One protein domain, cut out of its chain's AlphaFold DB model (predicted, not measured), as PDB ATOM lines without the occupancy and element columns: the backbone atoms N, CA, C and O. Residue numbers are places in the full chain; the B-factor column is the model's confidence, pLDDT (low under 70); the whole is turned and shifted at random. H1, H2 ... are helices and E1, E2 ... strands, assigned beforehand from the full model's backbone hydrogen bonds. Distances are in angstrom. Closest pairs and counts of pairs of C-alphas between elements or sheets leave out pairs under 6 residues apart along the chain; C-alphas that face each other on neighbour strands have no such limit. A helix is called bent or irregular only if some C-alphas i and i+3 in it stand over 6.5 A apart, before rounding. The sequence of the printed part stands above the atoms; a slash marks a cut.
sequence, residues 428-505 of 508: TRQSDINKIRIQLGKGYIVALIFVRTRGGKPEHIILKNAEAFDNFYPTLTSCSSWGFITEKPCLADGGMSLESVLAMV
ATOM      1  N   THR A 428      -0.678 -38.723  19.693       61.53
ATOM      2  CA  THR A 428       0.760 -38.450  19.822       61.53
ATOM      3  C   THR A 428       1.212 -37.385  18.825       61.53
ATOM      4  O   THR A 428       1.906 -36.443  19.202       61.53
ATOM      5  N   ARG A 429       0.762 -37.467  17.565       70.25
ATOM      6  CA  ARG A 429       1.119 -36.477  16.536       70.25
ATOM      7  C   ARG A 429       0.483 -35.116  16.789       70.25
ATOM      8  O   ARG A 429       1.123 -34.097  16.537       70.25
ATOM      9  N   GLN A 430      -0.720 -35.081  17.357       71.50
ATOM     10  CA  GLN A 430      -1.328 -33.825  17.798       71.50
ATOM     11  C   GLN A 430      -0.520 -33.158  18.925       71.50
ATOM     12  O   GLN A 430      -0.362 -31.935  18.930       71.50
ATOM     13  N   SER A 431       0.029 -33.954  19.851       71.56
ATOM     14  CA  SER A 431       0.941 -33.459  20.890       71.56
ATOM     15  C   SER A 431       2.208 -32.855  20.273       71.56
ATOM     16  O   SER A 431       2.564 -31.725  20.601       71.56
ATOM     17  N   ASP A 432       2.831 -33.537  19.306       76.25
ATOM     18  CA  ASP A 432       4.037 -33.053  18.618       76.25
ATOM     19  C   ASP A 432       3.825 -31.711  17.896       76.25
ATOM     20  O   ASP A 432       4.646 -30.803  18.015       76.25
ATOM     21  N   ILE A 433       2.687 -31.534  17.216       82.62
ATOM     22  CA  ILE A 433       2.322 -30.262  16.566       82.62
ATOM     23  C   ILE A 433       2.229 -29.127  17.598       82.62
ATOM     24  O   ILE A 433       2.764 -28.034  17.389       82.62
ATOM     25  N   ASN A 434       1.570 -29.378  18.732       81.31
ATOM     26  CA  ASN A 434       1.448 -28.387  19.801       81.31
ATOM     27  C   ASN A 434       2.816 -28.048  20.412       81.31
ATOM     28  O   ASN A 434       3.088 -26.877  20.690       81.31
ATOM     29  N   LYS A 435       3.702 -29.040  20.578       80.31
ATOM     30  CA  LYS A 435       5.075 -28.825  21.062       80.31
ATOM     31  C   LYS A 435       5.862 -27.916  20.128       80.31
ATOM     32  O   LYS A 435       6.454 -26.957  20.618       80.31
ATOM     33  N   ILE A 436       5.815 -28.167  18.817       86.56
ATOM     34  CA  ILE A 436       6.511 -27.345  17.818       86.56
ATOM     35  C   ILE A 436       6.078 -25.882  17.943       86.56
ATOM     36  O   ILE A 436       6.925 -25.001  18.086       86.56
ATOM     37  N   ARG A 437       4.766 -25.616  17.999       88.94
ATOM     38  CA  ARG A 437       4.237 -24.252  18.188       88.94
ATOM     39  C   ARG A 437       4.731 -23.607  19.480       88.94
ATOM     40  O   ARG A 437       5.183 -22.466  19.462       88.94
ATOM     41  N   ILE A 438       4.681 -24.334  20.600       86.62
ATOM     42  CA  ILE A 438       5.146 -23.838  21.906       86.62
ATOM     43  C   ILE A 438       6.648 -23.535  21.882       86.62
ATOM     44  O   ILE A 438       7.082 -22.539  22.457       86.62
ATOM     45  N   GLN A 439       7.452 -24.397  21.261       86.94
ATOM     46  CA  GLN A 439       8.900 -24.227  21.161       86.94
ATOM     47  C   GLN A 439       9.240 -23.017  20.292       86.94
ATOM     48  O   GLN A 439       9.970 -22.139  20.752       86.94
ATOM     49  N   LEU A 440       8.643 -22.902  19.105       89.62
ATOM     50  CA  LEU A 440       8.808 -21.744  18.224       89.62
ATOM     51  C   LEU A 440       8.352 -20.443  18.900       89.62
ATOM     52  O   LEU A 440       9.039 -19.430  18.811       89.62
ATOM     53  N   GLY A 441       7.248 -20.469  19.655       86.69
ATOM     54  CA  GLY A 441       6.781 -19.321  20.445       86.69
ATOM     55  C   GLY A 441       7.730 -18.921  21.583       86.69
ATOM     56  O   GLY A 441       7.755 -17.765  21.994       86.69
ATOM     57  N   LYS A 442       8.556 -19.853  22.070       85.19
ATOM     58  CA  LYS A 442       9.649 -19.596  23.027       85.19
ATOM     59  C   LYS A 442      10.963 -19.212  22.338       85.19
ATOM     60  O   LYS A 442      11.994 -19.142  23.004       85.19
ATOM     61  N   GLY A 443      10.930 -19.015  21.021       86.25
ATOM     62  CA  GLY A 443      12.074 -18.660  20.197       86.25
ATOM     63  C   GLY A 443      12.943 -19.835  19.765       86.25
ATOM     64  O   GLY A 443      13.981 -19.580  19.188       86.25
ATOM     65  N   TYR A 444      12.581 -21.096  20.025       87.19
ATOM     66  CA  TYR A 444      13.393 -22.249  19.609       87.19
ATOM     67  C   TYR A 444      13.533 -22.320  18.084       87.19
ATOM     68  O   TYR A 444      12.616 -21.943  17.359       87.19
ATOM     69  N   ILE A 445      14.650 -22.874  17.612       88.25
ATOM     70  CA  ILE A 445      14.816 -23.282  16.216       88.25
ATOM     71  C   ILE A 445      14.298 -24.715  16.090       88.25
ATOM     72  O   ILE A 445      14.642 -25.581  16.900       88.25
ATOM     73  N   VAL A 446      13.463 -24.966  15.083       89.75
ATOM     74  CA  VAL A 446      12.900 -26.290  14.801       89.75
ATOM     75  C   VAL A 446      13.278 -26.706  13.389       89.75
ATOM     76  O   VAL A 446      12.885 -26.045  12.433       89.75
ATOM     77  N   ALA A 447      13.990 -27.818  13.239       89.94
ATOM     78  CA  ALA A 447      14.183 -28.460  11.946       89.94
ATOM     79  C   ALA A 447      13.180 -29.606  11.784       89.94
ATOM     80  O   ALA A 447      13.238 -30.586  12.525       89.94
ATOM     81  N   LEU A 448      12.256 -29.492  10.832       88.62
ATOM     82  CA  LEU A 448      11.362 -30.589  10.456       88.62
ATOM     83  C   LEU A 448      12.064 -31.478   9.435       88.62
ATOM     84  O   LEU A 448      12.597 -30.962   8.459       88.62
ATOM     85  N   ILE A 449      12.003 -32.792   9.625       85.25
ATOM     86  CA  ILE A 449      12.532 -33.802   8.702       85.25
ATOM     87  C   ILE A 449      11.355 -34.647   8.230       85.25
ATOM     88  O   ILE A 449      10.614 -35.178   9.054       85.25
ATOM     89  N   PHE A 450      11.147 -34.766   6.920       84.44
ATOM     90  CA  PHE A 450       9.936 -35.372   6.366       84.44
ATOM     91  C   PHE A 450      10.184 -36.119   5.055       84.44
ATOM     92  O   PHE A 450      11.126 -35.838   4.320       84.44
ATOM     93  N   VAL A 451       9.314 -37.080   4.748       79.75
ATOM     94  CA  VAL A 451       9.294 -37.823   3.480       79.75
ATOM     95  C   VAL A 451       7.951 -37.567   2.803       79.75
ATOM     96  O   VAL A 451       6.896 -37.771   3.401       79.75
ATOM     97  N   ARG A 452       7.951 -37.101   1.553       83.06
ATOM     98  CA  ARG A 452       6.708 -36.903   0.783       83.06
ATOM     99  C   ARG A 452       6.112 -38.253   0.375       83.06
ATOM    100  O   ARG A 452       6.857 -39.160   0.035       83.06
ATOM    101  N   THR A 453       4.785 -38.377   0.273       77.00
ATOM    102  CA  THR A 453       4.115 -39.650  -0.094       77.00
ATOM    103  C   THR A 453       4.589 -40.273  -1.413       77.00
ATOM    104  O   THR A 453       4.514 -41.484  -1.581       77.00
ATOM    105  N   ARG A 454       5.092 -39.466  -2.356       75.75
ATOM    106  CA  ARG A 454       5.667 -39.935  -3.633       75.75
ATOM    107  C   ARG A 454       7.187 -39.753  -3.723       75.75
ATOM    108  O   ARG A 454       7.771 -40.015  -4.769       75.75
ATOM    109  N   GLY A 455       7.819 -39.267  -2.657       62.19
ATOM    110  CA  GLY A 455       9.262 -39.084  -2.565       62.19
ATOM    111  C   GLY A 455       9.898 -40.275  -1.858       62.19
ATOM    112  O   GLY A 455       9.455 -40.671  -0.788       62.19
ATOM    113  N   GLY A 456      10.953 -40.844  -2.440       67.88
ATOM    114  CA  GLY A 456      11.747 -41.886  -1.773       67.88
ATOM    115  C   GLY A 456      12.821 -41.337  -0.827       67.88
ATOM    116  O   GLY A 456      13.489 -42.116  -0.156       67.88
ATOM    117  N   LYS A 457      13.033 -40.013  -0.795       79.25
ATOM    118  CA  LYS A 457      14.150 -39.375  -0.084       79.25
ATOM    119  C   LYS A 457      13.646 -38.449   1.033       79.25
ATOM    120  O   LYS A 457      12.686 -37.719   0.789       79.25
ATOM    121  N   PRO A 458      14.279 -38.447   2.221       79.38
ATOM    122  CA  PRO A 458      13.951 -37.500   3.282       79.38
ATOM    123  C   PRO A 458      14.457 -36.083   2.977       79.38
ATOM    124  O   PRO A 458      15.616 -35.894   2.602       79.38
ATOM    125  N   GLU A 459      13.594 -35.102   3.199       86.88
ATOM    126  CA  GLU A 459      13.820 -33.658   3.087       86.88
ATOM    127  C   GLU A 459      13.824 -33.018   4.485       86.88
ATOM    128  O   GLU A 459      13.342 -33.623   5.448       86.88
ATOM    129  N   HIS A 460      14.330 -31.786   4.603       90.25
ATOM    130  CA  HIS A 460      14.211 -31.008   5.834       90.25
ATOM    131  C   HIS A 460      13.901 -29.528   5.573       90.25
ATOM    132  O   HIS A 460      14.155 -29.008   4.490       90.25
ATOM    133  N   ILE A 461      13.339 -28.849   6.575       91.56
ATOM    134  CA  ILE A 461      13.146 -27.393   6.593       91.56
ATOM    135  C   ILE A 461      13.416 -26.851   7.996       91.56
ATOM    136  O   ILE A 461      13.021 -27.466   8.986       91.56
ATOM    137  N   ILE A 462      14.067 -25.691   8.082       91.25
ATOM    138  CA  ILE A 462      14.340 -24.998   9.345       91.25
ATOM    139  C   ILE A 462      13.311 -23.887   9.550       91.25
ATOM    140  O   ILE A 462      13.120 -23.020   8.699       91.25
ATOM    141  N   LEU A 463      12.667 -23.902  10.711       92.88
ATOM    142  CA  LEU A 463      11.622 -22.978  11.121       92.88
ATOM    143  C   LEU A 463      12.083 -22.197  12.353       92.88
ATOM    144  O   LEU A 463      12.605 -22.767  13.312       92.88
ATOM    145  N   LYS A 464      11.879 -20.877  12.314       91.50
ATOM    146  CA  LYS A 464      12.314 -19.933  13.362       91.50
ATOM    147  C   LYS A 464      11.147 -19.245  14.084       91.50
ATOM    148  O   LYS A 464      11.369 -18.528  15.052       91.50
ATOM    149  N   ASN A 465       9.908 -19.431  13.622       92.94
ATOM    150  CA  ASN A 465       8.702 -18.899  14.260       92.94
ATOM    151  C   ASN A 465       7.462 -19.760  13.948       92.94
ATOM    152  O   ASN A 465       7.486 -20.592  13.038       92.94
ATOM    153  N   ALA A 466       6.389 -19.563  14.721       92.75
ATOM    154  CA  ALA A 466       5.156 -20.346  14.615       92.75
ATOM    155  C   ALA A 466       4.388 -20.101  13.303       92.75
ATOM    156  O   ALA A 466       3.829 -21.041  12.754       92.75
ATOM    157  N   GLU A 467       4.424 -18.881  12.762       93.62
ATOM    158  CA  GLU A 467       3.759 -18.539  11.496       93.62
ATOM    159  C   GLU A 467       4.330 -19.345  10.319       93.62
ATOM    160  O   GLU A 467       3.589 -19.924   9.528       93.62
ATOM    161  N   ALA A 468       5.659 -19.467  10.242       93.25
ATOM    162  CA  ALA A 468       6.328 -20.293   9.242       93.25
ATOM    163  C   ALA A 468       5.937 -21.775   9.364       93.25
ATOM    164  O   ALA A 468       5.764 -22.454   8.350       93.25
ATOM    165  N   PHE A 469       5.761 -22.275  10.592       94.69
ATOM    166  CA  PHE A 469       5.274 -23.634  10.819       94.69
ATOM    167  C   PHE A 469       3.827 -23.813  10.369       94.69
ATOM    168  O   PHE A 469       3.536 -24.768   9.655       94.69
ATOM    169  N   ASP A 470       2.931 -22.898  10.738       91.88
ATOM    170  CA  ASP A 470       1.517 -22.990  10.378       91.88
ATOM    171  C   ASP A 470       1.310 -22.883   8.855       91.88
ATOM    172  O   ASP A 470       0.481 -23.605   8.302       91.88
ATOM    173  N   ASN A 471       2.134 -22.095   8.155       93.38
ATOM    174  CA  ASN A 471       2.158 -22.045   6.688       93.38
ATOM    175  C   ASN A 471       2.666 -23.352   6.052       93.38
ATOM    176  O   ASN A 471       2.208 -23.742   4.977       93.38
ATOM    177  N   PHE A 472       3.610 -24.043   6.698       92.38
ATOM    178  CA  PHE A 472       4.157 -25.310   6.205       92.38
ATOM    179  C   PHE A 472       3.294 -26.527   6.575       92.38
ATOM    180  O   PHE A 472       3.299 -27.531   5.862       92.38
ATOM    181  N   TYR A 473       2.522 -26.445   7.660       89.94
ATOM    182  CA  TYR A 473       1.727 -27.545   8.202       89.94
ATOM    183  C   TYR A 473       0.846 -28.269   7.162       89.94
ATOM    184  O   TYR A 473       0.891 -29.502   7.135       89.94
ATOM    185  N   PRO A 474       0.133 -27.588   6.237       88.56
ATOM    186  CA  PRO A 474      -0.611 -28.265   5.172       88.56
ATOM    187  C   PRO A 474       0.261 -29.199   4.320       88.56
ATOM    188  O   PRO A 474      -0.168 -30.296   3.968       88.56
ATOM    189  N   THR A 475       1.513 -28.821   4.049       86.81
ATOM    190  CA  THR A 475       2.467 -29.673   3.320       86.81
ATOM    191  C   THR A 475       2.829 -30.903   4.148       86.81
ATOM    192  O   THR A 475       2.793 -32.019   3.628       86.81
ATOM    193  N   LEU A 476       3.089 -30.725   5.446       84.25
ATOM    194  CA  LEU A 476       3.415 -31.813   6.373       84.25
ATOM    195  C   LEU A 476       2.287 -32.854   6.476       84.25
ATOM    196  O   LEU A 476       2.561 -34.047   6.594       84.25
ATOM    197  N   THR A 477       1.018 -32.430   6.363       81.62
ATOM    198  CA  THR A 477      -0.131 -33.360   6.353       81.62
ATOM    199  C   THR A 477      -0.158 -34.305   5.148       81.62
ATOM    200  O   THR A 477      -0.802 -35.349   5.205       81.62
ATOM    201  N   SER A 478       0.577 -33.972   4.083       80.12
ATOM    202  CA  SER A 478       0.713 -34.781   2.865       80.12
ATOM    203  C   SER A 478       1.998 -35.623   2.820       80.12
ATOM    204  O   SER A 478       2.349 -36.173   1.775       80.12
ATOM    205  N   CYS A 479       2.737 -35.706   3.928       79.31
ATOM    206  CA  CYS A 479       3.952 -36.510   4.041       79.31
ATOM    207  C   CYS A 479       3.634 -37.946   4.491       79.31
ATOM    208  O   CYS A 479       2.725 -38.175   5.284       79.31
ATOM    209  N   SER A 480       4.407 -38.925   4.010       71.75
ATOM    210  CA  SER A 480       4.314 -40.322   4.453       71.75
ATOM    211  C   SER A 480       4.938 -40.543   5.832       71.75
ATOM    212  O   SER A 480       4.479 -41.408   6.574       71.75
ATOM    213  N   SER A 481       5.958 -39.763   6.200       74.44
ATOM    214  CA  SER A 481       6.555 -39.773   7.539       74.44
ATOM    215  C   SER A 481       7.219 -38.436   7.866       74.44
ATOM    216  O   SER A 481       7.621 -37.699   6.963       74.44
ATOM    217  N   TRP A 482       7.326 -38.113   9.160       79.00
ATOM    218  CA  TRP A 482       8.083 -36.955   9.633       79.00
ATOM    219  C   TRP A 482       8.500 -37.050  11.112       79.00
ATOM    220  O   TRP A 482       7.934 -37.813  11.912       79.00
ATOM    221  N   GLY A 483       9.478 -36.227  11.462       80.81
ATOM    222  CA  GLY A 483       9.961 -35.938  12.808       80.81
ATOM    223  C   GLY A 483      10.564 -34.538  12.854       80.81
ATOM    224  O   GLY A 483      10.521 -33.795  11.870       80.81
ATOM    225  N   PHE A 484      11.089 -34.143  14.005       82.31
ATOM    226  CA  PHE A 484      11.679 -32.827  14.171       82.31
ATOM    227  C   PHE A 484      12.792 -32.803  15.211       82.31
ATOM    228  O   PHE A 484      12.803 -33.556  16.185       82.31
ATOM    229  N   ILE A 485      13.723 -31.888  14.981       83.50
ATOM    230  CA  ILE A 485      14.850 -31.591  15.847       83.50
ATOM    231  C   ILE A 485      14.648 -30.189  16.397       83.50
ATOM    232  O   ILE A 485      14.303 -29.276  15.646       83.50
ATOM    233  N   THR A 486      14.874 -30.000  17.696       82.75
ATOM    234  CA  THR A 486      14.819 -28.660  18.294       82.75
ATOM    235  C   THR A 486      16.130 -28.248  18.921       82.75
ATOM    236  O   THR A 486      16.763 -29.024  19.637       82.75
ATOM    237  N   GLU A 487      16.479 -26.990  18.687       81.50
ATOM    238  CA  GLU A 487      17.585 -26.288  19.314       81.50
ATOM    239  C   GLU A 487      17.029 -25.069  20.055       81.50
ATOM    240  O   GLU A 487      16.187 -24.323  19.549       81.50
ATOM    241  N   LYS A 488      17.494 -24.856  21.286       75.88
ATOM    242  CA  LYS A 488      17.173 -23.644  22.037       75.88
ATOM    243  C   LYS A 488      18.209 -22.561  21.700       75.88
ATOM    244  O   LYS A 488      19.377 -22.774  22.016       75.88
ATOM    245  N   PRO A 489      17.825 -21.391  21.163       62.47
ATOM    246  CA  PRO A 489      18.763 -20.296  20.996       62.47
ATOM    247  C   PRO A 489      19.232 -19.777  22.350       62.47
ATOM    248  O   PRO A 489      18.493 -19.792  23.339       62.47
ATOM    249  N   CYS A 490      20.468 -19.286  22.364       50.22
ATOM    250  CA  CYS A 490      21.108 -18.655  23.518       50.22
ATOM    251  C   CYS A 490      21.504 -19.611  24.652       50.22
ATOM    252  O   CYS A 490      21.448 -19.261  25.829       50.22
ATOM    253  N   LEU A 491      21.976 -20.799  24.300       52.06
ATOM    254  CA  LEU A 491      23.074 -21.398  25.042       52.06
ATOM    255  C   LEU A 491      24.355 -20.874  24.377       52.06
ATOM    256  O   LEU A 491      24.707 -21.301  23.280       52.06
ATOM    257  N   ALA A 492      24.973 -19.843  24.961       47.28
ATOM    258  CA  ALA A 492      26.245 -19.267  24.511       47.28
ATOM    259  C   ALA A 492      27.397 -20.247  24.798       47.28
ATOM    260  O   ALA A 492      28.349 -19.936  25.507       47.28
ATOM    261  N   ASP A 493      27.274 -21.467  24.288       55.38
ATOM    262  CA  ASP A 493      28.005 -22.618  24.794       55.38
ATOM    263  C   ASP A 493      29.114 -23.047  23.821       55.38
ATOM    264  O   ASP A 493      29.656 -24.137  23.977       55.38
ATOM    265  N   GLY A 494      29.437 -22.231  22.808       56.84
ATOM    266  CA  GLY A 494      30.502 -22.501  21.830       56.84
ATOM    267  C   GLY A 494      30.254 -23.689  20.886       56.84
ATOM    268  O   GLY A 494      31.164 -24.075  20.159       56.84
ATOM    269  N   GLY A 495      29.053 -24.281  20.897       63.50
ATOM    270  CA  GLY A 495      28.665 -25.386  20.011       63.50
ATOM    271  C   GLY A 495      28.204 -24.921  18.623       63.50
ATOM    272  O   GLY A 495      27.912 -23.742  18.422       63.50
ATOM    273  N   MET A 496      28.127 -25.849  17.664       70.25
ATOM    274  CA  MET A 496      27.575 -25.559  16.333       70.25
ATOM    275  C   MET A 496      26.051 -25.427  16.384       70.25
ATOM    276  O   MET A 496      25.386 -26.194  17.079       70.25
ATOM    277  N   SER A 497      25.511 -24.470  15.623       78.38
ATOM    278  CA  SER A 497      24.060 -24.308  15.483       78.38
ATOM    279  C   SER A 497      23.445 -25.472  14.705       78.38
ATOM    280  O   SER A 497      24.101 -26.046  13.832       78.38
ATOM    281  N   LEU A 498      22.171 -25.785  14.954       78.31
ATOM    282  CA  LEU A 498      21.429 -26.816  14.221       78.31
ATOM    283  C   LEU A 498      21.406 -26.532  12.716       78.31
ATOM    284  O   LEU A 498      21.495 -27.453  11.910       78.31
ATOM    285  N   GLU A 499      21.340 -25.257  12.333       82.88
ATOM    286  CA  GLU A 499      21.423 -24.817  10.938       82.88
ATOM    287  C   GLU A 499      22.777 -25.179  10.309       82.88
ATOM    288  O   GLU A 499      22.820 -25.731   9.212       82.88
ATOM    289  N   SER A 500      23.881 -24.962  11.030       81.19
ATOM    290  CA  SER A 500      25.225 -25.339  10.574       81.19
ATOM    291  C   SER A 500      25.415 -26.853  10.482       81.19
ATOM    292  O   SER A 500      26.030 -27.325   9.532       81.19
ATOM    293  N   VAL A 501      24.882 -27.612  11.446       78.56
ATOM    294  CA  VAL A 501      24.955 -29.082  11.457       78.56
ATOM    295  C   VAL A 501      24.180 -29.667  10.277       78.56
ATOM    296  O   VAL A 501      24.691 -30.518   9.554       78.56
ATOM    297  N   LEU A 502      22.957 -29.187  10.035       82.12
ATOM    298  CA  LEU A 502      22.115 -29.715   8.960       82.12
ATOM    299  C   LEU A 502      22.592 -29.307   7.562       82.12
ATOM    300  O   LEU A 502      22.374 -30.064   6.619       82.12
ATOM    301  N   ALA A 503      23.320 -28.195   7.425       83.75
ATOM    302  CA  ALA A 503      23.977 -27.823   6.170       83.75
ATOM    303  C   ALA A 503      25.068 -28.823   5.729       83.75
ATOM    304  O   ALA A 503      25.432 -28.854   4.556       83.75
ATOM    305  N   MET A 504      25.589 -29.644   6.651       80.62
ATOM    306  CA  MET A 504      26.564 -30.699   6.344       80.62
ATOM    307  C   MET A 504      25.908 -31.979   5.825       80.62
ATOM    308  O   MET A 504      26.602 -32.865   5.331       80.62
ATOM    309  N   VAL A 505      24.578 -32.093   5.911       77.31
ATOM    310  CA  VAL A 505      23.849 -33.205   5.306       77.31
ATOM    311  C   VAL A 505      23.916 -33.014   3.789       77.31
ATOM    312  O   VAL A 505      23.373 -32.027   3.296       77.31
TER     313      VAL A 505
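Overview. This is residues 428 to 505 of the 508 residues of an uncharacterized protein of Parashewanella curva (UniProt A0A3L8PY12). A twisted sheet of three strands has two helices, H1 and H2, side by side over one face. After E3 the chain swings out in a loop whose residues 491 to 496 stick out, then folds back to a small helix, H3, which only grazes the sheet. The printed part has 78 residues, with three named helices and three named strands in the order H1, E1, E2, H2, E3, H3; the sheet's order is E2, E1, E3, all antiparallel. The class is mixed, helices and strands. The whole is compact, with a radius of gyration of the C-alphas of 12.9 A and spans of 40 by 27 by 21 A.

Along the chain. Begin in the sheet: find C-alpha 445 at (14.816, -23.282, 16.216), where E1 starts; it runs 22.1 A to residue 452. E2, residues 458 to 463, covers 16.7 A, and E3, residues 479 to 487, covers 22.9 A. Find C-alpha 428 at (0.760, -38.450, 19.822); from there H1 runs 20.1 A to residue 441. H2, residues 466 to 476, covers 14.2 A and is only just irregular: C-alphas 471 and 474 are 7.0 A apart. H3, residues 498 to 502, ends at C-alpha 502, (22.115, -29.715, 8.960).

Arrangement. Look first at inner strand E1. Beside it edge strand E3 is antiparallel at 164 degrees, with N 447 and O 485 within hydrogen-bond range at 2.8 A. E1 and edge strand E2 form a hairpin, antiparallel at 151 degrees, with N 448 and O 461 2.8 A apart. H1 and H2 lie on the same face of the sheet, making two layers, helices over one face. H1 lies over E1 and E3 at a height of 10.3 A over the sheet, only just slantwise to the strands, at 31 degrees to E1 on the local plane. H2 lies over E2 at a height of 9.5 A, along the strands. With residues 436 to 441 alone, H1 touches H2; the closest C-alphas, of Leu 440 and Ala 466, are 5.3 A apart. Their tilt is shallow, 30 degrees, opposite ways. E2, H2 and E3 form a split strand-helix-strand unit, its two strands running the same way with E1 between them; its crossover is right-handed. H3 is apart from H1 and H2. Every O i to N i+4 pair is within hydrogen-bond range in H1 and H3; in H2, 5 of 7 are.

Size, cuts and confidence. The farthest C-alphas, of Arg 454 and Ala 492, are 40.5 A apart. The printed part has no cut, and no link is long; E3 to H3, with 10 residues between them, is short but not tight. The mean pLDDT of the printed part is 80.5; look for values under 70 at residue 428, residues 455 to 456 and residues 489 to 495.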